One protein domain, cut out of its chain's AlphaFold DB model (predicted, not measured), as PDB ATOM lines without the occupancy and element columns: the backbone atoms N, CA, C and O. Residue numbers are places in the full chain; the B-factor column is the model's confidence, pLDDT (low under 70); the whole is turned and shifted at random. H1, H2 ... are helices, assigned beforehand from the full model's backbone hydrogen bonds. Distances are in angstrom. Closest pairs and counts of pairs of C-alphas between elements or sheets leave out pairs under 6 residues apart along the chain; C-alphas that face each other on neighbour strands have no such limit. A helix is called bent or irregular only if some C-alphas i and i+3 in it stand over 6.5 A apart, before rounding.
ATOM      1  N   GLY A  18     -23.638 -17.527 -35.048       70.50
ATOM      2  CA  GLY A  18     -22.804 -18.034 -33.961       70.50
ATOM      3  C   GLY A  18     -22.905 -17.187 -32.690       70.50
ATOM      4  O   GLY A  18     -22.893 -17.742 -31.597       70.50
ATOM      5  N   ILE A  19     -23.112 -15.870 -32.812       73.94
ATOM      6  CA  ILE A  19     -23.332 -14.975 -31.662       73.94
ATOM      7  C   ILE A  19     -24.643 -15.306 -30.933       73.94
ATOM      8  O   ILE A  19     -24.669 -15.344 -29.703       73.94
ATOM      9  N   LEU A  20     -25.723 -15.596 -31.668       73.56
ATOM     10  CA  LEU A  20     -27.002 -15.995 -31.066       73.56
ATOM     11  C   LEU A  20     -26.885 -17.346 -30.348       73.56
ATOM     12  O   LEU A  20     -27.425 -17.518 -29.257       73.56
ATOM     13  N   LEU A  21     -26.134 -18.286 -30.926       72.06
ATOM     14  CA  LEU A  21     -25.848 -19.575 -30.293       72.06
ATOM     15  C   LEU A  21     -24.961 -19.414 -29.047       72.06
ATOM     16  O   LEU A  21     -25.220 -20.042 -28.022       72.06
ATOM     17  N   ALA A  22     -23.957 -18.536 -29.096       70.62
ATOM     18  CA  ALA A  22     -23.105 -18.218 -27.951       70.62
ATOM     19  C   ALA A  22     -23.904 -17.569 -26.810       70.62
ATOM     20  O   ALA A  22     -23.682 -17.882 -25.644       70.62
ATOM     21  N   MET A  23     -24.886 -16.728 -27.136       73.31
ATOM     22  CA  MET A  23     -25.807 -16.149 -26.162       73.31
ATOM     23  C   MET A  23     -26.666 -17.220 -25.469       73.31
ATOM     24  O   MET A  23     -26.876 -17.140 -24.261       73.31
ATOM     25  N   MET A  24     -27.105 -18.256 -26.192       65.06
ATOM     26  CA  MET A  24     -27.803 -19.405 -25.595       65.06
ATOM     27  C   MET A  24     -26.899 -20.230 -24.669       65.06
ATOM     28  O   MET A  24     -27.379 -20.808 -23.694       65.06
ATOM     29  N   ALA A  25     -25.600 -20.291 -24.968       62.31
ATOM     30  CA  ALA A  25     -24.603 -20.952 -24.130       62.31
ATOM     31  C   ALA A  25     -24.161 -20.089 -22.932       62.31
ATOM     32  O   ALA A  25     -23.651 -20.621 -21.945       62.31
ATOM     33  N   ASN A  26     -24.390 -18.771 -22.971       63.19
ATOM     34  CA  ASN A  26     -24.017 -17.825 -21.917       63.19
ATOM     35  C   ASN A  26     -25.003 -17.827 -20.730       63.19
ATOM     36  O   ASN A  26     -25.480 -16.790 -20.269       63.19
ATOM     37  N   LEU A  27     -25.295 -19.019 -20.208       57.41
ATOM     38  CA  LEU A  27     -26.099 -19.216 -19.003       57.41
ATOM     39  C   LEU A  27     -25.333 -18.836 -17.724       57.41
ATOM     40  O   LEU A  27     -25.946 -18.511 -16.713       57.41
ATOM     41  N   GLY A  28     -23.996 -18.818 -17.768       49.53
ATOM     42  CA  GLY A  28     -23.145 -18.445 -16.632       49.53
ATOM     43  C   GLY A  28     -23.259 -16.971 -16.220       49.53
ATOM     44  O   GLY A  28     -23.232 -16.669 -15.031       49.53
ATOM     45  N   ALA A  29     -23.464 -16.052 -17.171       47.00
ATOM     46  CA  ALA A  29     -23.775 -14.647 -16.870       47.00
ATOM     47  C   ALA A  29     -25.232 -14.444 -16.403       47.00
ATOM     48  O   ALA A  29     -25.577 -13.398 -15.853       47.00
ATOM     49  N   ALA A  30     -26.082 -15.455 -16.602       48.12
ATOM     50  CA  ALA A  30     -27.479 -15.487 -16.190       48.12
ATOM     51  C   ALA A  30     -27.671 -16.147 -14.812       48.12
ATOM     52  O   ALA A  30     -28.793 -16.473 -14.450       48.12
ATOM     53  N   THR A  31     -26.626 -16.351 -14.009       49.81
ATOM     54  CA  THR A  31     -26.742 -16.963 -12.669       49.81
ATOM     55  C   THR A  31     -27.794 -16.264 -11.801       49.81
ATOM     56  O   THR A  31     -28.695 -16.930 -11.302       49.81
ATOM     57  N   ASN A  32     -27.820 -14.927 -11.765       50.00
ATOM     58  CA  ASN A  32     -28.864 -14.150 -11.065       50.00
ATOM     59  C   ASN A  32     -30.298 -14.343 -11.615       50.00
ATOM     60  O   ASN A  32     -31.277 -14.014 -10.943       50.00
ATOM     61  N   VAL A  33     -30.419 -14.846 -12.845       50.12
ATOM     62  CA  VAL A  33     -31.670 -15.180 -13.545       50.12
ATOM     63  C   VAL A  33     -32.058 -16.642 -13.312       50.12
ATOM     64  O   VAL A  33     -33.242 -16.936 -13.222       50.12
ATOM     65  N   LEU A  34     -31.080 -17.541 -13.159       48.84
ATOM     66  CA  LEU A  34     -31.211 -19.001 -13.045       48.84
ATOM     67  C   LEU A  34     -31.529 -19.512 -11.630       48.84
ATOM     68  O   LEU A  34     -31.290 -20.681 -11.329       48.84
ATOM     69  N   GLY A  35     -32.061 -18.658 -10.758       48.53
ATOM     70  CA  GLY A  35     -32.388 -19.042  -9.385       48.53
ATOM     71  C   GLY A  35     -31.251 -18.925  -8.388       48.53
ATOM     72  O   GLY A  35     -31.371 -19.477  -7.295       48.53
ATOM     73  N   PHE A  36     -30.166 -18.230  -8.742       48.56
ATOM     74  CA  PHE A  36     -29.232 -17.747  -7.737       48.56
ATOM     75  C   PHE A  36     -29.777 -16.467  -7.123       48.56
ATOM     76  O   PHE A  36     -29.617 -15.371  -7.660       48.56
ATOM     77  N   ASP A  37     -30.451 -16.637  -5.997       54.78
ATOM     78  CA  ASP A  37     -31.133 -15.564  -5.299       54.78
ATOM     79  C   ASP A  37     -30.388 -15.323  -3.986       54.78
ATOM     80  O   ASP A  37     -30.093 -16.258  -3.240       54.78
ATOM     81  N   ALA A  38     -30.054 -14.067  -3.698       43.09
ATOM     82  CA  ALA A  38     -29.609 -13.670  -2.369       43.09
ATOM     83  C   ALA A  38     -30.759 -13.915  -1.381       43.09
ATOM     84  O   ALA A  38     -31.913 -13.654  -1.718       43.09
ATOM     85  N   GLY A  39     -30.470 -14.380  -0.161       42.31
ATOM     86  CA  GLY A  39     -31.502 -14.624   0.859       42.31
ATOM     87  C   GLY A  39     -32.389 -13.398   1.133       42.31
ATOM     88  O   GLY A  39     -33.576 -13.540   1.415       42.31
ATOM     89  N   SER A  40     -31.858 -12.188   0.924       45.41
ATOM     90  CA  SER A  40     -32.602 -10.925   0.999       45.41
ATOM     91  C   SER A  40     -33.755 -10.799  -0.007       45.41
ATOM     92  O   SER A  40     -34.732 -10.120   0.289       45.41
ATOM     93  N   LEU A  41     -33.709 -11.487  -1.153       49.12
ATOM     94  CA  LEU A  41     -34.801 -11.508  -2.141       49.12
ATOM     95  C   LEU A  41     -36.026 -12.292  -1.652       49.12
ATOM     96  O   LEU A  41     -37.141 -12.039  -2.098       49.12
ATOM     97  N   TRP A  42     -35.835 -13.219  -0.715       53.31
ATOM     98  CA  TRP A  42     -36.918 -13.987  -0.101       53.31
ATOM     99  C   TRP A  42     -37.430 -13.329   1.191       53.31
ATOM    100  O   TRP A  42     -38.493 -13.689   1.688       53.31
ATOM    101  N   ILE A  43     -36.762 -12.276   1.679       49.56
ATOM    102  CA  ILE A  43     -37.294 -11.403   2.740       49.56
ATOM    103  C   ILE A  43     -38.493 -10.579   2.239       49.56
ATOM    104  O   ILE A  43     -39.429 -10.305   2.987       49.56
ATOM    105  N   GLU A  44     -38.545 -10.247   0.949       51.78
ATOM    106  CA  GLU A  44     -39.748  -9.645   0.355       51.78
ATOM    107  C   GLU A  44     -40.918 -10.639   0.277       51.78
ATOM    108  O   GLU A  44     -42.084 -10.252   0.328       51.78
ATOM    109  N   VAL A  45     -40.624 -11.942   0.230       52.59
ATOM    110  CA  VAL A  45     -41.644 -12.994   0.329       52.59
ATOM    111  C   VAL A  45     -42.210 -13.042   1.751       52.59
ATOM    112  O   VAL A  45     -43.427 -13.062   1.905       52.59
ATOM    113  N   LEU A  46     -41.356 -12.909   2.777       50.75
ATOM    114  CA  LEU A  46     -41.749 -12.807   4.195       50.75
ATOM    115  C   LEU A  46     -42.678 -11.617   4.509       50.75
ATOM    116  O   LEU A  46     -43.385 -11.643   5.513       50.75
ATOM    117  N   THR A  47     -42.685 -10.573   3.676       55.97
ATOM    118  CA  THR A  47     -43.469  -9.343   3.895       55.97
ATOM    119  C   THR A  47     -44.721  -9.230   3.015       55.97
ATOM    120  O   THR A  47     -45.397  -8.201   3.051       55.97
ATOM    121  N   GLY A  48     -45.081 -10.287   2.273       54.62
ATOM    122  CA  GLY A  48     -46.321 -10.340   1.481       54.62
ATOM    123  C   GLY A  48     -46.186 -10.849   0.042       54.62
ATOM    124  O   GLY A  48     -47.120 -10.665  -0.742       54.62
ATOM    125  N   GLY A  49     -45.065 -11.487  -0.308       52.47
ATOM    126  CA  GLY A  49     -44.887 -12.190  -1.579       52.47
ATOM    127  C   GLY A  49     -44.604 -11.273  -2.785       52.47
ATOM    128  O   GLY A  49     -45.394 -10.374  -3.089       52.47
ATOM    129  N   PRO A  50     -43.541 -11.510  -3.580       57.19
ATOM    130  CA  PRO A  50     -43.314 -10.778  -4.816       57.19
ATOM    131  C   PRO A  50     -44.432 -11.101  -5.815       57.19
ATOM    132  O   PRO A  50     -44.572 -12.214  -6.328       57.19
ATOM    133  N   GLY A  51     -45.254 -10.096  -6.111       62.75
ATOM    134  CA  GLY A  51     -46.281 -10.190  -7.140       62.75
ATOM    135  C   GLY A  51     -45.691 -10.360  -8.546       62.75
ATOM    136  O   GLY A  51     -44.507 -10.129  -8.799       62.75
ATOM    137  N   ARG A  52     -46.556 -10.685  -9.515       65.31
ATOM    138  CA  ARG A  52     -46.196 -10.795 -10.944       65.31
ATOM    139  C   ARG A  52     -45.337  -9.621 -11.468       65.31
ATOM    140  O   ARG A  52     -44.365  -9.904 -12.168       65.31
ATOM    141  N   PRO A  53     -45.631  -8.339 -11.155       66.50
ATOM    142  CA  PRO A  53     -44.831  -7.216 -11.651       66.50
ATOM    143  C   PRO A  53     -43.392  -7.238 -11.136       66.50
ATOM    144  O   PRO A  53     -42.476  -6.907 -11.883       66.50
ATOM    145  N   HIS A  54     -43.189  -7.675  -9.893       70.12
ATOM    146  CA  HIS A  54     -41.877  -7.721  -9.262       70.12
ATOM    147  C   HIS A  54     -40.996  -8.807  -9.903       70.12
ATOM    148  O   HIS A  54     -39.862  -8.546 -10.298       70.12
ATOM    149  N   MET A  55     -41.564  -9.996 -10.138       69.25
ATOM    150  CA  MET A  55     -40.870 -11.077 -10.851       69.25
ATOM    151  C   MET A  55     -40.526 -10.719 -12.298       69.25
ATOM    152  O   MET A  55     -39.440 -11.044 -12.776       69.25
ATOM    153  N   MET A  56     -41.423 -10.024 -13.003       72.50
ATOM    154  CA  MET A  56     -41.130  -9.538 -14.353       72.50
ATOM    155  C   MET A  56     -40.023  -8.481 -14.336       72.50
ATOM    156  O   MET A  56     -39.077  -8.598 -15.108       72.50
ATOM    157  N   ALA A  57     -40.106  -7.484 -13.448       72.75
ATOM    158  CA  ALA A  57     -39.106  -6.424 -13.340       72.75
ATOM    159  C   ALA A  57     -37.708  -6.994 -13.075       72.75
ATOM    160  O   ALA A  57     -36.752  -6.630 -13.757       72.75
ATOM    161  N   ARG A  58     -37.607  -7.964 -12.165       71.56
ATOM    162  CA  ARG A  58     -36.354  -8.643 -11.839       71.56
ATOM    163  C   ARG A  58     -35.704  -9.307 -13.050       71.56
ATOM    164  O   ARG A  58     -34.510  -9.143 -13.285       71.56
ATOM    165  N   GLN A  59     -36.492 -10.044 -13.826       75.94
ATOM    166  CA  GLN A  59     -35.991 -10.722 -15.020       75.94
ATOM    167  C   GLN A  59     -35.622  -9.715 -16.118       75.94
ATOM    168  O   GLN A  59     -34.600  -9.860 -16.781       75.94
ATOM    169  N   LEU A  60     -36.398  -8.640 -16.271       80.00
ATOM    170  CA  LEU A  60     -36.123  -7.598 -17.260       80.00
ATOM    171  C   LEU A  60     -34.863  -6.780 -16.935       80.00
ATOM    172  O   LEU A  60     -34.156  -6.385 -17.859       80.00
ATOM    173  N   ILE A  61     -34.526  -6.581 -15.656       79.31
ATOM    174  CA  ILE A  61     -33.270  -5.927 -15.237       79.31
ATOM    175  C   ILE A  61     -32.037  -6.731 -15.672       79.31
ATOM    176  O   ILE A  61     -30.965  -6.158 -15.844       79.31
ATOM    177  N   ALA A  62     -32.171  -8.038 -15.914       75.88
ATOM    178  CA  ALA A  62     -31.080  -8.862 -16.421       75.88
ATOM    179  C   ALA A  62     -30.908  -8.796 -17.951       75.88
ATOM    180  O   ALA A  62     -29.907  -9.298 -18.466       75.88
ATOM    181  N   LEU A  63     -31.828  -8.156 -18.690       81.69
ATOM    182  CA  LEU A  63     -31.712  -8.005 -20.146       81.69
ATOM    183  C   LEU A  63     -30.399  -7.337 -20.582       81.69
ATOM    184  O   LEU A  63     -29.766  -7.879 -21.484       81.69
ATOM    185  N   PRO A  64     -29.927  -6.228 -19.976       83.19
ATOM    186  CA  PRO A  64     -28.657  -5.619 -20.362       83.19
ATOM    187  C   PRO A  64     -27.469  -6.578 -20.232       83.19
ATOM    188  O   PRO A  64     -26.616  -6.598 -21.113       83.19
ATOM    189  N   ASN A  65     -27.444  -7.433 -19.204       79.19
ATOM    190  CA  ASN A  65     -26.364  -8.409 -19.010       79.19
ATOM    191  C   ASN A  65     -26.339  -9.487 -20.103       79.19
ATOM    192  O   ASN A  65     -25.275 -10.012 -20.422       79.19
ATOM    193  N   LEU A  66     -27.493  -9.804 -20.693       79.31
ATOM    194  CA  LEU A  66     -27.610 -10.750 -21.805       79.31
ATOM    195  C   LEU A  66     -27.377 -10.078 -23.168       79.31
ATOM    196  O   LEU A  66     -26.772 -10.665 -24.066       79.31
ATOM    197  N   LEU A  67     -27.859  -8.847 -23.334       86.06
ATOM    198  CA  LEU A  67     -27.866  -8.143 -24.614       86.06
ATOM    199  C   LEU A  67     -26.549  -7.423 -24.897       86.06
ATOM    200  O   LEU A  67     -26.065  -7.503 -26.021       86.06
ATOM    201  N   LEU A  68     -25.930  -6.772 -23.904       85.50
ATOM    202  CA  LEU A  68     -24.699  -6.004 -24.118       85.50
ATOM    203  C   LEU A  68     -23.548  -6.867 -24.654       85.50
ATOM    204  O   LEU A  68     -22.977  -6.479 -25.673       85.50
ATOM    205  N   PRO A  69     -23.218  -8.044 -24.077       82.69
ATOM    206  CA  PRO A  69     -22.156  -8.885 -24.629       82.69
ATOM    207  C   PRO A  69     -22.474  -9.349 -26.054       82.69
ATOM    208  O   PRO A  69     -21.593  -9.373 -26.913       82.69
ATOM    209  N   THR A  70     -23.742  -9.665 -26.319       83.94
ATOM    210  CA  THR A  70     -24.230 -10.118 -27.627       83.94
ATOM    211  C   THR A  70     -24.101  -9.016 -28.679       83.94
ATOM    212  O   THR A  70     -23.573  -9.253 -29.762       83.94
ATOM    213  N   TRP A  71     -24.512  -7.788 -28.360       87.25
ATOM    214  CA  TRP A  71     -24.404  -6.641 -29.261       87.25
ATOM    215  C   TRP A  71     -22.958  -6.208 -29.483       87.25
ATOM    216  O   TRP A  71     -22.581  -5.950 -30.622       87.25
ATOM    217  N   LEU A  72     -22.127  -6.194 -28.437       88.00
ATOM    218  CA  LEU A  72     -20.688  -5.939 -28.572       88.00
ATOM    219  C   LEU A  72     -20.025  -6.984 -29.475       88.00
ATOM    220  O   LEU A  72     -19.277  -6.624 -30.383       88.00
ATOM    221  N   SER A  73     -20.361  -8.265 -29.294       83.00
ATOM    222  CA  SER A  73     -19.894  -9.339 -30.183       83.00
ATOM    223  C   SER A  73     -20.374  -9.122 -31.622       83.00
ATOM    224  O   SER A  73     -19.600  -9.278 -32.564       83.00
ATOM    225  N   GLY A  74     -21.627  -8.691 -31.794       82.56
ATOM    226  CA  GLY A  74     -22.208  -8.320 -33.084       82.56
ATOM    227  C   GLY A  74     -21.466  -7.185 -33.782       82.56
ATOM    228  O   GLY A  74     -21.195  -7.288 -34.974       82.56
ATOM    229  N   ILE A  75     -21.076  -6.139 -33.051       87.12
ATOM    230  CA  ILE A  75     -20.277  -5.029 -33.588       87.12
ATOM    231  C   ILE A  75     -18.924  -5.541 -34.088       87.12
ATOM    232  O   ILE A  75     -18.522  -5.204 -35.200       87.12
ATOM    233  N   VAL A  76     -18.240  -6.386 -33.309       85.19
ATOM    234  CA  VAL A  76     -16.956  -6.982 -33.716       85.19
ATOM    235  C   VAL A  76     -17.114  -7.810 -34.995       85.19
ATOM    236  O   VAL A  76     -16.327  -7.652 -35.929       85.19
ATOM    237  N   VAL A  77     -18.159  -8.638 -35.085       80.31
ATOM    238  CA  VAL A  77     -18.451  -9.421 -36.297       80.31
ATOM    239  C   VAL A  77     -18.814  -8.519 -37.478       80.31
ATOM    240  O   VAL A  77     -18.362  -8.783 -38.588       80.31
ATOM    241  N   GLY A  78     -19.556  -7.434 -37.262       83.12
ATOM    242  CA  GLY A  78     -19.885  -6.449 -38.298       83.12
ATOM    243  C   GLY A  78     -18.663  -5.750 -38.871       83.12
ATOM    244  O   GLY A  78     -18.533  -5.642 -40.087       83.12
ATOM    245  N   ILE A  79     -17.732  -5.342 -38.005       86.44
ATOM    246  CA  ILE A  79     -16.456  -4.745 -38.416       86.44
ATOM    247  C   ILE A  79     -15.642  -5.737 -39.251       86.44
ATOM    248  O   ILE A  79     -15.046  -5.348 -40.252       86.44
ATOM    249  N   TRP A  80     -15.617  -7.014 -38.857       84.75
ATOM    250  CA  TRP A  80     -14.800  -8.020 -39.534       84.75
ATOM    251  C   TRP A  80     -15.402  -8.512 -40.859       84.75
ATOM    252  O   TRP A  80     -14.680  -8.680 -41.838       84.75
ATOM    253  N   THR A  81     -16.715  -8.740 -40.902       81.75
ATOM    254  CA  THR A  81     -17.413  -9.314 -42.069       81.75
ATOM    255  C   THR A  81     -17.930  -8.258 -43.045       81.75
ATOM    256  O   THR A  81     -18.161  -8.565 -44.208       81.75
ATOM    257  N   GLY A  82     -18.128  -7.016 -42.591       82.62
ATOM    258  CA  GLY A  82     -18.791  -5.959 -43.361       82.62
ATOM    259  C   GLY A  82     -20.317  -6.115 -43.459       82.62
ATOM    260  O   GLY A  82     -20.983  -5.245 -44.020       82.62
ATOM    261  N   GLU A  83     -20.898  -7.177 -42.892       83.06
ATOM    262  CA  GLU A  83     -22.319  -7.517 -43.029       83.06
ATOM    263  C   GLU A  83     -23.201  -6.868 -41.947       83.06
ATOM    264  O   GLU A  83     -23.840  -7.526 -41.121       83.06
ATOM    265  N   TRP A  84     -23.276  -5.537 -41.955       84.19
ATOM    266  CA  TRP A  84     -24.045  -4.759 -40.969       84.19
ATOM    267  C   TRP A  84     -25.551  -5.046 -40.969       84.19
ATOM    268  O   TRP A  84     -26.210  -4.909 -39.937       84.19
ATOM    269  N   THR A  85     -26.104  -5.477 -42.102       84.00
ATOM    270  CA  THR A  85     -27.503  -5.908 -42.207       84.00
ATOM    271  C   THR A  85     -27.771  -7.161 -41.375       84.00
ATOM    272  O   THR A  85     -28.779  -7.213 -40.669       84.00
ATOM    273  N   LEU A  86     -26.857  -8.137 -41.385       81.06
ATOM    274  CA  LEU A  86     -26.959  -9.316 -40.525       81.06
ATOM    275  C   LEU A  86     -26.755  -8.963 -39.055       81.06
ATOM    276  O   LEU A  86     -27.478  -9.481 -38.209       81.06
ATOM    277  N   VAL A  87     -25.832  -8.052 -38.743       85.25
ATOM    278  CA  VAL A  87     -25.632  -7.577 -37.364       85.25
ATOM    279  C   VAL A  87     -26.896  -6.927 -36.814       85.25
ATOM    280  O   VAL A  87     -27.285  -7.212 -35.681       85.25
ATOM    281  N   LEU A  88     -27.571  -6.096 -37.612       88.12
ATOM    282  CA  LEU A  88     -28.839  -5.486 -37.224       88.12
ATOM    283  C   LEU A  88     -29.909  -6.555 -36.969       88.12
ATOM    284  O   LEU A  88     -30.555  -6.540 -35.922       88.12
ATOM    285  N   LEU A  89     -30.055  -7.514 -37.887       87.25
ATOM    286  CA  LEU A  89     -31.009  -8.615 -37.752       87.25
ATOM    287  C   LEU A  89     -30.757  -9.433 -36.475       87.25
ATOM    288  O   LEU A  89     -31.678  -9.662 -35.690       87.25
ATOM    289  N   VAL A  90     -29.506  -9.831 -36.241       85.69
ATOM    290  CA  VAL A  90     -29.067 -10.565 -35.047       85.69
ATOM    291  C   VAL A  90     -29.335  -9.756 -33.780       85.69
ATOM    292  O   VAL A  90     -29.850 -10.297 -32.807       85.69
ATOM    293  N   SER A  91     -29.074  -8.448 -33.803       89.00
ATOM    294  CA  SER A  91     -29.305  -7.565 -32.654       89.00
ATOM    295  C   SER A  91     -30.784  -7.466 -32.280       89.00
ATOM    296  O   SER A  91     -31.109  -7.461 -31.092       89.00
ATOM    297  N   MET A  92     -31.683  -7.436 -33.270       92.00
ATOM    298  CA  MET A  92     -33.131  -7.451 -33.035       92.00
ATOM    299  C   MET A  92     -33.613  -8.819 -32.527       92.00
ATOM    300  O   MET A  92     -34.435  -8.894 -31.613       92.00
ATOM    301  N   LEU A  93     -33.085  -9.911 -33.084       90.50
ATOM    302  CA  LEU A  93     -33.427 -11.279 -32.682       90.50
ATOM    303  C   LEU A  93     -32.926 -11.640 -31.281       90.50
ATOM    304  O   LEU A  93     -33.600 -12.389 -30.569       90.50
ATOM    305  N   ALA A  94     -31.790 -11.073 -30.864       89.62
ATOM    306  CA  ALA A  94     -31.217 -11.271 -29.538       89.62
ATOM    307  C   ALA A  94     -32.228 -10.960 -28.427       89.62
ATOM    308  O   ALA A  94     -32.275 -11.669 -27.430       89.62
ATOM    309  N   ILE A  95     -33.112  -9.976 -28.616       92.12
ATOM    310  CA  ILE A  95     -34.158  -9.634 -27.639       92.12
ATOM    311  C   ILE A  95     -35.106 -10.819 -27.405       92.12
ATOM    312  O   ILE A  95     -35.429 -11.152 -26.266       92.12
ATOM    313  N   SER A  96     -35.519 -11.498 -28.475       91.75
ATOM    314  CA  SER A  96     -36.441 -12.638 -28.384       91.75
ATOM    315  C   SER A  96     -35.770 -13.854 -27.744       91.75
ATOM    316  O   SER A  96     -36.364 -14.527 -26.904       91.75
ATOM    317  N   ILE A  97     -34.504 -14.107 -28.090       88.62
ATOM    318  CA  ILE A  97     -33.721 -15.183 -27.470       88.62
ATOM    319  C   ILE A  97     -33.459 -14.875 -25.988       88.62
ATOM    320  O   ILE A  97     -33.577 -15.775 -25.156       88.62
ATOM    321  N   ALA A  98     -33.200 -13.611 -25.627       88.06
ATOM    322  CA  ALA A  98     -33.058 -13.192 -24.232       88.06
ATOM    323  C   ALA A  98     -34.315 -13.530 -23.429       88.06
ATOM    324  O   ALA A  98     -34.209 -14.109 -22.354       88.06
ATOM    325  N   LEU A  99     -35.507 -13.241 -23.961       89.00
ATOM    326  CA  LEU A  99     -36.762 -13.579 -23.287       89.00
ATOM    327  C   LEU A  99     -36.916 -15.085 -23.044       89.00
ATOM    328  O   LEU A  99     -37.403 -15.469 -21.983       89.00
ATOM    329  N   ASN A 100     -36.460 -15.947 -23.957       89.31
ATOM    330  CA  ASN A 100     -36.458 -17.397 -23.731       89.31
ATOM    331  C   ASN A 100     -35.498 -17.802 -22.596       89.31
ATOM    332  O   ASN A 100     -35.860 -18.633 -21.762       89.31
ATOM    333  N   VAL A 101     -34.313 -17.183 -22.519       85.06
ATOM    334  CA  VAL A 101     -33.359 -17.382 -21.409       85.06
ATOM    335  C   VAL A 101     -33.970 -16.941 -20.078       85.06
ATOM    336  O   VAL A 101     -33.952 -17.699 -19.108       85.06
ATOM    337  N   LEU A 102     -34.577 -15.753 -20.040       85.00
ATOM    338  CA  LEU A 102     -35.253 -15.228 -18.851       85.00
ATOM    339  C   LEU A 102     -36.451 -16.089 -18.434       85.00
ATOM    340  O   LEU A 102     -36.690 -16.283 -17.246       85.00
ATOM    341  N   THR A 103     -37.194 -16.633 -19.400       86.44
ATOM    342  CA  THR A 103     -38.316 -17.549 -19.144       86.44
ATOM    343  C   THR A 103     -37.833 -18.798 -18.418       86.44
ATOM    344  O   THR A 103     -38.412 -19.178 -17.401       86.44
ATOM    345  N   PHE A 104     -36.751 -19.416 -18.905       84.38
ATOM    346  CA  PHE A 104     -36.151 -20.564 -18.231       84.38
ATOM    347  C   PHE A 104     -35.664 -20.195 -16.829       84.38
ATOM    348  O   PHE A 104     -35.989 -20.894 -15.872       84.38
ATOM    349  N   GLY A 105     -34.947 -19.079 -16.691       78.56
ATOM    350  CA  GLY A 105     -34.444 -18.630 -15.398       78.56
ATOM    351  C   GLY A 105     -35.541 -18.397 -14.365       78.56
ATOM    352  O   GLY A 105     -35.438 -18.862 -13.233       78.56
ATOM    353  N   MET A 106     -36.647 -17.777 -14.773       77.94
ATOM    354  CA  MET A 106     -37.803 -17.559 -13.908       77.94
ATOM    355  C   MET A 106     -38.385 -18.877 -13.371       77.94
ATOM    356  O   MET A 106     -38.698 -18.981 -12.186       77.94
ATOM    357  N   VAL A 107     -38.497 -19.899 -14.224       80.88
ATOM    358  CA  VAL A 107     -38.987 -21.229 -13.827       80.88
ATOM    359  C   VAL A 107     -37.962 -21.963 -12.956       80.88
ATOM    360  O   VAL A 107     -38.334 -22.548 -11.940       80.88
ATOM    361  N   ALA A 108     -36.678 -21.905 -13.315       77.38
ATOM    362  CA  ALA A 108     -35.593 -22.523 -12.555       77.38
ATOM    363  C   ALA A 108     -35.469 -21.923 -11.143       77.38
ATOM    364  O   ALA A 108     -35.337 -22.669 -10.177       77.38
ATOM    365  N   SER A 109     -35.607 -20.600 -11.017       71.38
ATOM    366  CA  SER A 109     -35.629 -19.872  -9.742       71.38
ATOM    367  C   SER A 109     -36.776 -20.309  -8.837       71.38
ATOM    368  O   SER A 109     -36.571 -20.515  -7.644       71.38
ATOM    369  N   ALA A 110     -37.962 -20.549  -9.401       72.38
ATOM    370  CA  ALA A 110     -39.112 -21.011  -8.630       72.38
ATOM    371  C   ALA A 110     -39.014 -22.486  -8.198       72.38
ATOM    372  O   ALA A 110     -39.513 -22.848  -7.134       72.38
ATOM    373  N   LEU A 111     -38.426 -23.352  -9.029       74.25
ATOM    374  CA  LEU A 111     -38.386 -24.801  -8.786       74.25
ATOM    375  C   LEU A 111     -37.161 -25.262  -7.998       74.25
ATOM    376  O   LEU A 111     -37.238 -26.248  -7.271       74.25
ATOM    377  N   ALA A 112     -36.024 -24.598  -8.182       69.75
ATOM    378  CA  ALA A 112     -34.750 -25.041  -7.644       69.75
ATOM    379  C   ALA A 112     -33.899 -23.851  -7.170       69.75
ATOM    380  O   ALA A 112     -32.762 -23.720  -7.641       69.75
ATOM    381  N   PRO A 113     -34.391 -23.032  -6.216       64.81
ATOM    382  CA  PRO A 113     -33.639 -21.897  -5.698       64.81
ATOM    383  C   PRO A 113     -32.292 -22.358  -5.131       64.81
ATOM    384  O   PRO A 113     -32.153 -23.441  -4.545       64.81
ATOM    385  N   ALA A 114     -31.271 -21.548  -5.373       59.62
ATOM    386  CA  ALA A 114     -29.900 -21.790  -4.981       59.62
ATOM    387  C   ALA A 114     -29.374 -20.514  -4.294       59.62
ATOM    388  O   ALA A 114     -29.277 -19.483  -4.949       59.62
ATOM    389  N   PRO A 115     -29.001 -20.540  -3.004       56.03
ATOM    390  CA  PRO A 115     -28.525 -19.337  -2.314       56.03
ATOM    391  C   PRO A 115     -27.198 -18.828  -2.901       56.03
ATOM    392  O   PRO A 115     -26.259 -19.613  -3.068       56.03
ATOM    393  N   LEU A 116     -27.087 -17.539  -3.226       54.34
ATOM    394  CA  LEU A 116     -25.803 -16.959  -3.651       54.34
ATOM    395  C   LEU A 116     -24.726 -17.168  -2.561       54.34
ATOM    396  O   LEU A 116     -25.057 -17.111  -1.378       54.34
ATOM    397  N   PRO A 117     -23.457 -17.440  -2.923       51.25
ATOM    398  CA  PRO A 117     -22.368 -17.473  -1.950       51.25
ATOM    399  C   PRO A 117     -22.231 -16.102  -1.276       51.25
ATOM    400  O   PRO A 117     -22.237 -15.086  -1.975       51.25
ATOM    401  N   ASP A 118     -22.084 -16.072   0.049       50.44
ATOM    402  CA  ASP A 118     -21.827 -14.831   0.783       50.44
ATOM    403  C   ASP A 118     -20.516 -14.210   0.291       50.44
ATOM    404  O   ASP A 118     -19.429 -14.769   0.463       50.44
ATOM    405  N   GLY A 133     -21.700 -28.144  -7.685       60.69
ATOM    406  CA  GLY A 133     -21.181 -28.114  -9.053       60.69
ATOM    407  C   GLY A 133     -21.946 -29.049  -9.995       60.69
ATOM    408  O   GLY A 133     -22.302 -28.638 -11.094       60.69
ATOM    409  N   LEU A 134     -22.306 -30.259  -9.543       68.50
ATOM    410  CA  LEU A 134     -23.106 -31.185 -10.349       68.50
ATOM    411  C   LEU A 134     -24.530 -30.653 -10.564       68.50
ATOM    412  O   LEU A 134     -25.017 -30.657 -11.692       68.50
ATOM    413  N   ARG A 135     -25.184 -30.132  -9.517       67.56
ATOM    414  CA  ARG A 135     -26.514 -29.504  -9.637       67.56
ATOM    415  C   ARG A 135     -26.493 -28.306 -10.593       67.56
ATOM    416  O   ARG A 135     -27.416 -28.157 -11.388       67.56
ATOM    417  N   LEU A 136     -25.440 -27.491 -10.561       67.06
ATOM    418  CA  LEU A 136     -25.269 -26.352 -11.466       67.06
ATOM    419  C   LEU A 136     -25.071 -26.784 -12.910       67.06
ATOM    420  O   LEU A 136     -25.697 -26.221 -13.802       67.06
ATOM    421  N   VAL A 137     -24.254 -27.812 -13.139       69.69
ATOM    422  CA  VAL A 137     -24.070 -28.390 -14.472       69.69
ATOM    423  C   VAL A 137     -25.391 -28.951 -14.993       69.69
ATOM    424  O   VAL A 137     -25.740 -28.694 -16.140       69.69
ATOM    425  N   ILE A 138     -26.172 -29.645 -14.161       76.50
ATOM    426  CA  ILE A 138     -27.486 -30.171 -14.556       76.50
ATOM    427  C   ILE A 138     -28.449 -29.031 -14.910       76.50
ATOM    428  O   ILE A 138     -29.063 -29.073 -15.973       76.50
ATOM    429  N   ILE A 139     -28.561 -27.991 -14.075       75.56
ATOM    430  CA  ILE A 139     -29.427 -26.831 -14.352       75.56
ATOM    431  C   ILE A 139     -28.974 -26.108 -15.625       75.56
ATOM    432  O   ILE A 139     -29.813 -25.739 -16.443       75.56
ATOM    433  N   ALA A 140     -27.666 -25.949 -15.833       73.50
ATOM    434  CA  ALA A 140     -27.120 -25.347 -17.043       73.50
ATOM    435  C   ALA A 140     -27.430 -26.192 -18.288       73.50
ATOM    436  O   ALA A 140     -27.895 -25.646 -19.281       73.50
ATOM    437  N   LEU A 141     -27.258 -27.517 -18.238       77.38
ATOM    438  CA  LEU A 141     -27.582 -28.419 -19.349       77.38
ATOM    439  C   LEU A 141     -29.076 -28.395 -19.683       77.38
ATOM    440  O   LEU A 141     -29.449 -28.232 -20.845       77.38
ATOM    441  N   VAL A 142     -29.935 -28.503 -18.668       82.75
ATOM    442  CA  VAL A 142     -31.391 -28.404 -18.838       82.75
ATOM    443  C   VAL A 142     -31.768 -27.030 -19.388       82.75
ATOM    444  O   VAL A 142     -32.624 -26.942 -20.267       82.75
ATOM    445  N   GLY A 143     -31.097 -25.970 -18.939       79.75
ATOM    446  CA  GLY A 143     -31.266 -24.617 -19.452       79.75
ATOM    447  C   GLY A 143     -30.887 -24.493 -20.917       79.75
ATOM    448  O   GLY A 143     -31.685 -23.992 -21.703       79.75
ATOM    449  N   MET A 144     -29.727 -25.019 -21.314       80.69
ATOM    450  CA  MET A 144     -29.284 -24.997 -22.707       80.69
ATOM    451  C   MET A 144     -30.285 -25.727 -23.595       80.69
ATOM    452  O   MET A 144     -30.695 -25.187 -24.620       80.69
ATOM    453  N   ILE A 145     -30.729 -26.918 -23.187       85.88
ATOM    454  CA  ILE A 145     -31.719 -27.702 -23.935       85.88
ATOM    455  C   ILE A 145     -33.042 -26.934 -24.026       85.88
ATOM    456  O   ILE A 145     -33.575 -26.766 -25.119       85.88
ATOM    457  N   SER A 146     -33.544 -26.412 -22.907       87.50
ATOM    458  CA  SER A 146     -34.827 -25.702 -22.855       87.50
ATOM    459  C   SER A 146     -34.814 -24.442 -23.718       87.50
ATOM    460  O   SER A 146     -35.712 -24.241 -24.532       87.50
ATOM    461  N   VAL A 147     -33.771 -23.616 -23.600       86.44
ATOM    462  CA  VAL A 147     -33.606 -22.399 -24.406       86.44
ATOM    463  C   VAL A 147     -33.438 -22.746 -25.884       86.44
ATOM    464  O   VAL A 147     -34.012 -22.060 -26.731       86.44
ATOM    465  N   THR A 148     -32.715 -23.824 -26.207       85.88
ATOM    466  CA  THR A 148     -32.571 -24.314 -27.587       85.88
ATOM    467  C   THR A 148     -33.915 -24.730 -28.162       85.88
ATOM    468  O   THR A 148     -34.271 -24.285 -29.247       85.88
ATOM    469  N   VAL A 149     -34.694 -25.525 -27.428       91.00
ATOM    470  CA  VAL A 149     -36.024 -25.977 -27.859       91.00
ATOM    471  C   VAL A 149     -36.968 -24.789 -28.041       91.00
ATOM    472  O   VAL A 149     -37.634 -24.696 -29.069       91.00
ATOM    473  N   LEU A 150     -36.984 -23.844 -27.097       90.00
ATOM    474  CA  LEU A 150     -37.807 -22.635 -27.193       90.00
ATOM    475  C   LEU A 150     -37.404 -21.745 -28.372       90.00
ATOM    476  O   LEU A 150     -38.271 -21.134 -28.996       90.00
ATOM    477  N   SER A 151     -36.111 -21.676 -28.690       88.62
ATOM    478  CA  SER A 151     -35.575 -20.815 -29.751       88.62
ATOM    479  C   SER A 151     -35.526 -21.499 -31.123       88.62
ATOM    480  O   SER A 151     -35.399 -20.812 -32.135       88.62
ATOM    481  N   ALA A 152     -35.680 -22.824 -31.196       90.56
ATOM    482  CA  ALA A 152     -35.613 -23.584 -32.442       90.56
ATOM    483  C   ALA A 152     -36.611 -23.101 -33.514       90.56
ATOM    484  O   ALA A 152     -36.179 -22.917 -34.653       90.56
ATOM    485  N   PRO A 153     -37.895 -22.808 -33.207       91.62
ATOM    486  CA  PRO A 153     -38.824 -22.281 -34.210       91.62
ATOM    487  C   PRO A 153     -38.354 -20.957 -34.820       91.62
ATOM    488  O   PRO A 153     -38.471 -20.761 -36.028       91.62
ATOM    489  N   ILE A 154     -37.767 -20.075 -34.002       89.81
ATOM    490  CA  ILE A 154     -37.213 -18.793 -34.451       89.81
ATOM    491  C   ILE A 154     -36.054 -19.055 -35.421       89.81
ATOM    492  O   ILE A 154     -36.061 -18.545 -36.540       89.81
ATOM    493  N   LEU A 155     -35.095 -19.902 -35.030       86.75
ATOM    494  CA  LEU A 155     -33.913 -20.222 -35.840       86.75
ATOM    495  C   LEU A 155     -34.273 -20.903 -37.170       86.75
ATOM    496  O   LEU A 155     -33.732 -20.533 -38.212       86.75
ATOM    497  N   ILE A 156     -35.223 -21.844 -37.160       88.31
ATOM    498  CA  ILE A 156     -35.702 -22.536 -38.367       88.31
ATOM    499  C   ILE A 156     -36.345 -21.544 -39.341       88.31
ATOM    500  O   ILE A 156     -36.060 -21.580 -40.540       88.31
ATOM    501  N   LEU A 157     -37.200 -20.646 -38.842       88.00
ATOM    502  CA  LEU A 157     -37.868 -19.650 -39.679       88.00
ATOM    503  C   LEU A 157     -36.880 -18.659 -40.291       88.00
ATOM    504  O   LEU A 157     -37.039 -18.300 -41.457       88.00
ATOM    505  N   ILE A 158     -35.846 -18.261 -39.550       86.06
ATOM    506  CA  ILE A 158     -34.786 -17.399 -40.079       86.06
ATOM    507  C   ILE A 158     -34.020 -18.109 -41.187       86.06
ATOM    508  O   ILE A 158     -33.909 -17.564 -42.284       86.06
ATOM    509  N   PHE A 159     -33.572 -19.343 -40.937       83.69
ATOM    510  CA  PHE A 159     -32.824 -20.118 -41.925       83.69
ATOM    511  C   PHE A 159     -33.611 -20.291 -43.230       83.69
ATOM    512  O   PHE A 159     -33.069 -20.167 -44.324       83.69
ATOM    513  N   ARG A 160     -34.926 -20.507 -43.125       85.75
ATOM    514  CA  ARG A 160     -35.807 -20.660 -44.287       85.75
ATOM    515  C   ARG A 160     -36.121 -19.343 -45.007       85.75
ATOM    516  O   ARG A 160     -36.539 -19.370 -46.161       85.75
ATOM    517  N   SER A 161     -35.957 -18.207 -44.335       85.56
ATOM    518  CA  SER A 161     -36.350 -16.891 -44.850       85.56
ATOM    519  C   SER A 161     -35.185 -16.073 -45.403       85.56
ATOM    520  O   SER A 161     -35.426 -14.968 -45.891       85.56
ATOM    521  N   PHE A 162     -33.951 -16.588 -45.374       81.69
ATOM    522  CA  PHE A 162     -32.808 -15.921 -46.000       81.69
ATOM    523  C   PHE A 162     -33.081 -15.573 -47.466       81.69
ATOM    524  O   PHE A 162     -33.680 -16.349 -48.206       81.69
ATOM    525  N   GLY A 163     -32.667 -14.370 -47.863       78.31
ATOM    526  CA  GLY A 163     -32.877 -13.846 -49.215       78.31
ATOM    527  C   GLY A 163     -34.286 -13.314 -49.499       78.31
ATOM    528  O   GLY A 163     -34.510 -12.757 -50.568       78.31
ATOM    529  N   ASN A 164     -35.231 -13.422 -48.559       87.31
ATOM    530  CA  ASN A 164     -36.590 -12.915 -48.733       87.31
ATOM    531  C   ASN A 164     -36.831 -11.627 -47.935       87.31
ATOM    532  O   ASN A 164     -36.384 -11.488 -46.797       87.31
ATOM    533  N   TRP A 165     -37.626 -10.705 -48.483       85.19
ATOM    534  CA  TRP A 165     -37.928  -9.416 -47.844       85.19
ATOM    535  C   TRP A 165     -38.649  -9.556 -46.490       85.19
ATOM    536  O   TRP A 165     -38.433  -8.753 -45.584       85.19
ATOM    537  N   TRP A 166     -39.465 -10.605 -46.322       87.25
ATOM    538  CA  TRP A 166     -40.230 -10.862 -45.096       87.25
ATOM    539  C   TRP A 166     -39.368 -11.267 -43.891       87.25
ATOM    540  O   TRP A 166     -39.871 -11.337 -42.773       87.25
ATOM    541  N   LEU A 167     -38.064 -11.489 -44.085       86.94
ATOM    542  CA  LEU A 167     -37.109 -11.798 -43.024       86.94
ATOM    543  C   LEU A 167     -37.092 -10.693 -41.958       86.94
ATOM    544  O   LEU A 167     -36.954 -10.976 -40.773       86.94
ATOM    545  N   TRP A 168     -37.335  -9.446 -42.358       89.69
ATOM    546  CA  TRP A 168     -37.419  -8.302 -41.448       89.69
ATOM    547  C   TRP A 168     -38.672  -8.287 -40.566       89.69
ATOM    548  O   TRP A 168     -38.705  -7.570 -39.569       89.69
ATOM    549  N   LEU A 169     -39.685  -9.102 -40.877       92.00
ATOM    550  CA  LEU A 169     -40.844  -9.306 -40.004       92.00
ATOM    551  C   LEU A 169     -40.555 -10.336 -38.902       92.00
ATOM    552  O   LEU A 169     -41.243 -10.352 -37.880       92.00
ATOM    553  N   LEU A 170     -39.526 -11.177 -39.073       91.56
ATOM    554  CA  LEU A 170     -39.206 -12.245 -38.127       91.56
ATOM    555  C   LEU A 170     -38.829 -11.749 -36.732       91.56
ATOM    556  O   LEU A 170     -39.305 -12.368 -35.788       91.56
ATOM    557  N   PRO A 171     -38.055 -10.664 -36.532       92.94
ATOM    558  CA  PRO A 171     -37.778 -10.182 -35.183       92.94
ATOM    559  C   PRO A 171     -39.042  -9.781 -34.415       92.94
ATOM    560  O   PRO A 171     -39.151 -10.063 -33.226       92.94
ATOM    561  N   LEU A 172     -40.025  -9.183 -35.097       93.19
ATOM    562  CA  LEU A 172     -41.308  -8.822 -34.488       93.19
ATOM    563  C   LEU A 172     -42.127 -10.072 -34.150       93.19
ATOM    564  O   LEU A 172     -42.634 -10.198 -33.037       93.19
ATOM    565  N   ALA A 173     -42.216 -11.022 -35.083       92.62
ATOM    566  CA  ALA A 173     -42.916 -12.284 -34.861       92.62
ATOM    567  C   ALA A 173     -42.263 -13.119 -33.744       92.62
ATOM    568  O   ALA A 173     -42.961 -13.666 -32.891       92.62
ATOM    569  N   ALA A 174     -40.930 -13.173 -33.713       93.06
ATOM    570  CA  ALA A 174     -40.143 -13.846 -32.687       93.06
ATOM    571  C   ALA A 174     -40.349 -13.207 -31.310       93.06
ATOM    572  O   ALA A 174     -40.465 -13.929 -30.321       93.06
ATOM    573  N   LEU A 175     -40.465 -11.877 -31.250       94.50
ATOM    574  CA  LEU A 175     -40.714 -11.161 -30.004       94.50
ATOM    575  C   LEU A 175     -42.108 -11.470 -29.458       94.50
ATOM    576  O   LEU A 175     -42.249 -11.781 -28.276       94.50
ATOM    577  N   VAL A 176     -43.131 -11.443 -30.319       95.06
ATOM    578  CA  VAL A 176     -44.496 -11.845 -29.946       95.06
ATOM    579  C   VAL A 176     -44.491 -13.289 -29.452       95.06
ATOM    580  O   VAL A 176     -44.982 -13.558 -28.358       95.06
ATOM    581  N   TYR A 177     -43.864 -14.198 -30.200       94.44
ATOM    582  CA  TYR A 177     -43.731 -15.598 -29.813       94.44
ATOM    583  C   TYR A 177     -43.052 -15.763 -28.446       94.44
ATOM    584  O   TYR A 177     -43.607 -16.456 -27.604       94.44
ATOM    585  N   ALA A 178     -41.916 -15.107 -28.190       92.69
ATOM    586  CA  ALA A 178     -41.162 -15.234 -26.938       92.69
ATOM    587  C   ALA A 178     -41.852 -14.544 -25.745       92.69
ATOM    588  O   ALA A 178     -41.689 -14.958 -24.595       92.69
ATOM    589  N   SER A 179     -42.677 -13.523 -25.999       92.56
ATOM    590  CA  SER A 179     -43.446 -12.837 -24.954       92.56
ATOM    591  C   SER A 179     -44.539 -13.716 -24.332       92.56
ATOM    592  O   SER A 179     -44.850 -13.563 -23.150       92.56
ATOM    593  N   VAL A 180     -45.094 -14.669 -25.094       93.88
ATOM    594  CA  VAL A 180     -46.140 -15.591 -24.627       93.88
ATOM    595  C   VAL A 180     -45.637 -16.531 -23.520       93.88
ATOM    596  O   VAL A 180     -46.203 -16.479 -22.425       93.88
ATOM    597  N   PRO A 181     -44.593 -17.362 -23.720       91.12
ATOM    598  CA  PRO A 181     -44.085 -18.244 -22.677       91.12
ATOM    599  C   PRO A 181     -43.506 -17.451 -21.500       91.12
ATOM    600  O   PRO A 181     -43.732 -17.847 -20.360       91.12
ATOM    601  N   PHE A 182     -42.876 -16.294 -21.737       88.44
ATOM    602  CA  PHE A 182     -42.424 -15.401 -20.664       88.44
ATOM    603  C   PHE A 182     -43.592 -14.908 -19.795       88.44
ATOM    604  O   PHE A 182     -43.559 -14.986 -18.564       88.44
ATOM    605  N   GLY A 183     -44.673 -14.449 -20.431       86.94
ATOM    606  CA  GLY A 183     -45.891 -14.022 -19.749       86.94
ATOM    607  C   GLY A 183     -46.550 -15.161 -18.969       86.94
ATOM    608  O   GLY A 183     -46.905 -14.972 -17.803       86.94
ATOM    609  N   LEU A 184     -46.670 -16.347 -19.572       89.62
ATOM    610  CA  LEU A 184     -47.221 -17.542 -18.927       89.62
ATOM    611  C   LEU A 184     -46.377 -17.983 -17.725       89.62
ATOM    612  O   LEU A 184     -46.939 -18.210 -16.654       89.62
ATOM    613  N   ALA A 185     -45.050 -18.025 -17.866       85.94
ATOM    614  CA  ALA A 185     -44.129 -18.335 -16.776       85.94
ATOM    615  C   ALA A 185     -44.271 -17.327 -15.628       85.94
ATOM    616  O   ALA A 185     -44.403 -17.737 -14.478       85.94
ATOM    617  N   SER A 186     -44.375 -16.026 -15.926       82.31
ATOM    618  CA  SER A 186     -44.570 -14.989 -14.896       82.31
ATOM    619  C   SER A 186     -45.864 -15.163 -14.104       82.31
ATOM    620  O   SER A 186     -45.893 -14.966 -12.888       82.31
ATOM    621  N   MET A 187     -46.944 -15.567 -14.780       85.19
ATOM    622  CA  MET A 187     -48.221 -15.836 -14.130       85.19
ATOM    623  C   MET A 187     -48.169 -17.117 -13.304       85.19
ATOM    624  O   MET A 187     -48.715 -17.144 -12.203       85.19
ATOM    625  N   TRP A 188     -47.526 -18.162 -13.828       85.81
ATOM    626  CA  TRP A 188     -47.381 -19.435 -13.138       85.81
ATOM    627  C   TRP A 188     -46.512 -19.293 -11.888       85.81
ATOM    628  O   TRP A 188     -46.986 -19.623 -10.809       85.81
ATOM    629  N   VAL A 189     -45.314 -18.708 -11.992       78.00
ATOM    630  CA  VAL A 189     -44.413 -18.481 -10.850       78.00
ATOM    631  C   VAL A 189     -45.083 -17.609  -9.791       78.00
ATOM    632  O   VAL A 189     -45.113 -17.973  -8.619       78.00
ATOM    633  N   GLY A 190     -45.726 -16.510 -10.195       73.25
ATOM    634  CA  GLY A 190     -46.441 -15.640  -9.261       73.25
ATOM    635  C   GLY A 190     -47.658 -16.289  -8.583       73.25
ATOM    636  O   GLY A 190     -48.162 -15.741  -7.605       73.25
ATOM    637  N   ARG A 191     -48.178 -17.413  -9.097       79.31
ATOM    638  CA  ARG A 191     -49.197 -18.237  -8.420       79.31
ATOM    639  C   ARG A 191     -48.566 -19.348  -7.589       79.31
ATOM    640  O   ARG A 191     -49.034 -19.598  -6.494       79.31
ATOM    641  N   TYR A 192     -47.524 -19.986  -8.110       75.81
ATOM    642  CA  TYR A 192     -46.822 -21.096  -7.474       75.81
ATOM    643  C   TYR A 192     -46.154 -20.687  -6.158       75.81
ATOM    644  O   TYR A 192     -46.154 -21.459  -5.206       75.81
ATOM    645  N   LEU A 193     -45.622 -19.465  -6.098       68.62
ATOM    646  CA  LEU A 193     -44.987 -18.932  -4.893       68.62
ATOM    647  C   LEU A 193     -45.994 -18.480  -3.830       68.62
ATOM    648  O   LEU A 193     -45.685 -18.528  -2.643       68.62
ATOM    649  N   ARG A 194     -47.216 -18.100  -4.230       67.69
ATOM    650  CA  ARG A 194     -48.280 -17.738  -3.286       67.69
ATOM    651  C   ARG A 194     -48.731 -18.984  -2.523       67.69
ATOM    652  O   ARG A 194     -49.397 -19.846  -3.086       67.69
ATOM    653  N   GLY A 195     -48.370 -19.055  -1.243       61.50
ATOM    654  CA  GLY A 195     -48.707 -20.163  -0.345       61.50
ATOM    655  C   GLY A 195     -47.599 -21.200  -0.125       61.50
ATOM    656  O   GLY A 195     -47.799 -22.099   0.681       61.50
ATOM    657  N   LYS A 196     -46.437 -21.071  -0.785       63.34
ATOM    658  CA  LYS A 196     -45.225 -21.883  -0.512       63.34
ATOM    659  C   LYS A 196     -44.145 -21.129   0.268       63.34
ATOM    660  O   LYS A 196     -43.020 -21.596   0.401       63.34
TER     661      LYS A 196
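What this domain is: This is residues 18 to 118 and 133 to 196 of the 208 residues of an uncharacterized protein of Acidimicrobiaceae bacterium (UniProt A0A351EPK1). This is an elongated helical body built round one long helix, H5, with the long helix H7 beside it running the same way and H4 folded back along H5 as a hairpin. The bent helix H6 crosses H5 with its first arm, H6a, and its second arm, H6b, turns into H7 as another hairpin; short H1 fits among H4, H5 and H6a, H3 slants over the later parts of H5 and H7, and H2 lies near one end of the long axis, touching no helix. The printed part has 165 residues with seven named helices, H1 to H7 in order, and no named strand; its class is all helix, the packing part aligned and part crossed. It is compact, with a radius of gyration of the C-alphas of 16.9 A, and spans 53 by 29 by 24 A.

How they stand to each other: H1, residues 18 to 25, touches H5, residues 84 to 111, at a shallow tilt of 8 degrees, with the C-alphas of Leu 20 and Ala 94 closest at 6.5 A. H2, residues 39 to 46, is apart from H5. H3, residues 52 to 61, is touched by H5 with residues 102 to 106 of H5 alone, the closest C-alphas being those of Gln 59 and Leu 102, 6.0 A apart, at a steep tilt of 46 degrees. H4, residues 63 to 81, forms a hairpin with H5, closest at C-alphas 78 and 84, 5.2 A. H5, the hub, has a kink of 29 degrees near residue 93. H6, residues 133 to 161, was assigned as one helix by its hydrogen bonds but is bent, C-alphas 150 and 153 being 7.1 A apart; its arms are H6a, residues 133 to 150, and H6b, residues 153 to 161. H6a touches H5 at a steep tilt of 52 degrees, closest at C-alphas 147 and 100, 5.8 A. H7, residues 165 to 192, touches H5 the same way at a shallow tilt of 13 degrees, closest at C-alphas 175 and 96, 4.8 A. H6b and H7 form a hairpin, closest at C-alphas 161 and 167, 5.5 A. Every O i to N i+4 pair is within hydrogen-bond range in H1, H3, H6a and H6b, against 2 of 4 in H2, 13 of 15 in H4, 22 of 24 in H5 and 19 of 24 in H7.

Where its parts are: H1 begins at C-alpha 18, (-22.804, -18.034, -33.961). H4 is 26.2 A long, H5 40.5 A, H6a 25.2 A and H7 43.0 A. H7 is only just irregular, with C-alphas 168 and 171 6.6 A apart, and ends at C-alpha 192, (-46.822, -21.096, -7.474).

The domain as a whole: The C-alphas of Thr 47 and Gly 163 are the farthest apart, 54.3 A. Residues 119 to 132 are not printed, and C-alphas 118 and 133 are 16.5 A apart across the cut. The link from H1 to H2 is long. Residues 24 to 53 are among those with pLDDT under 70.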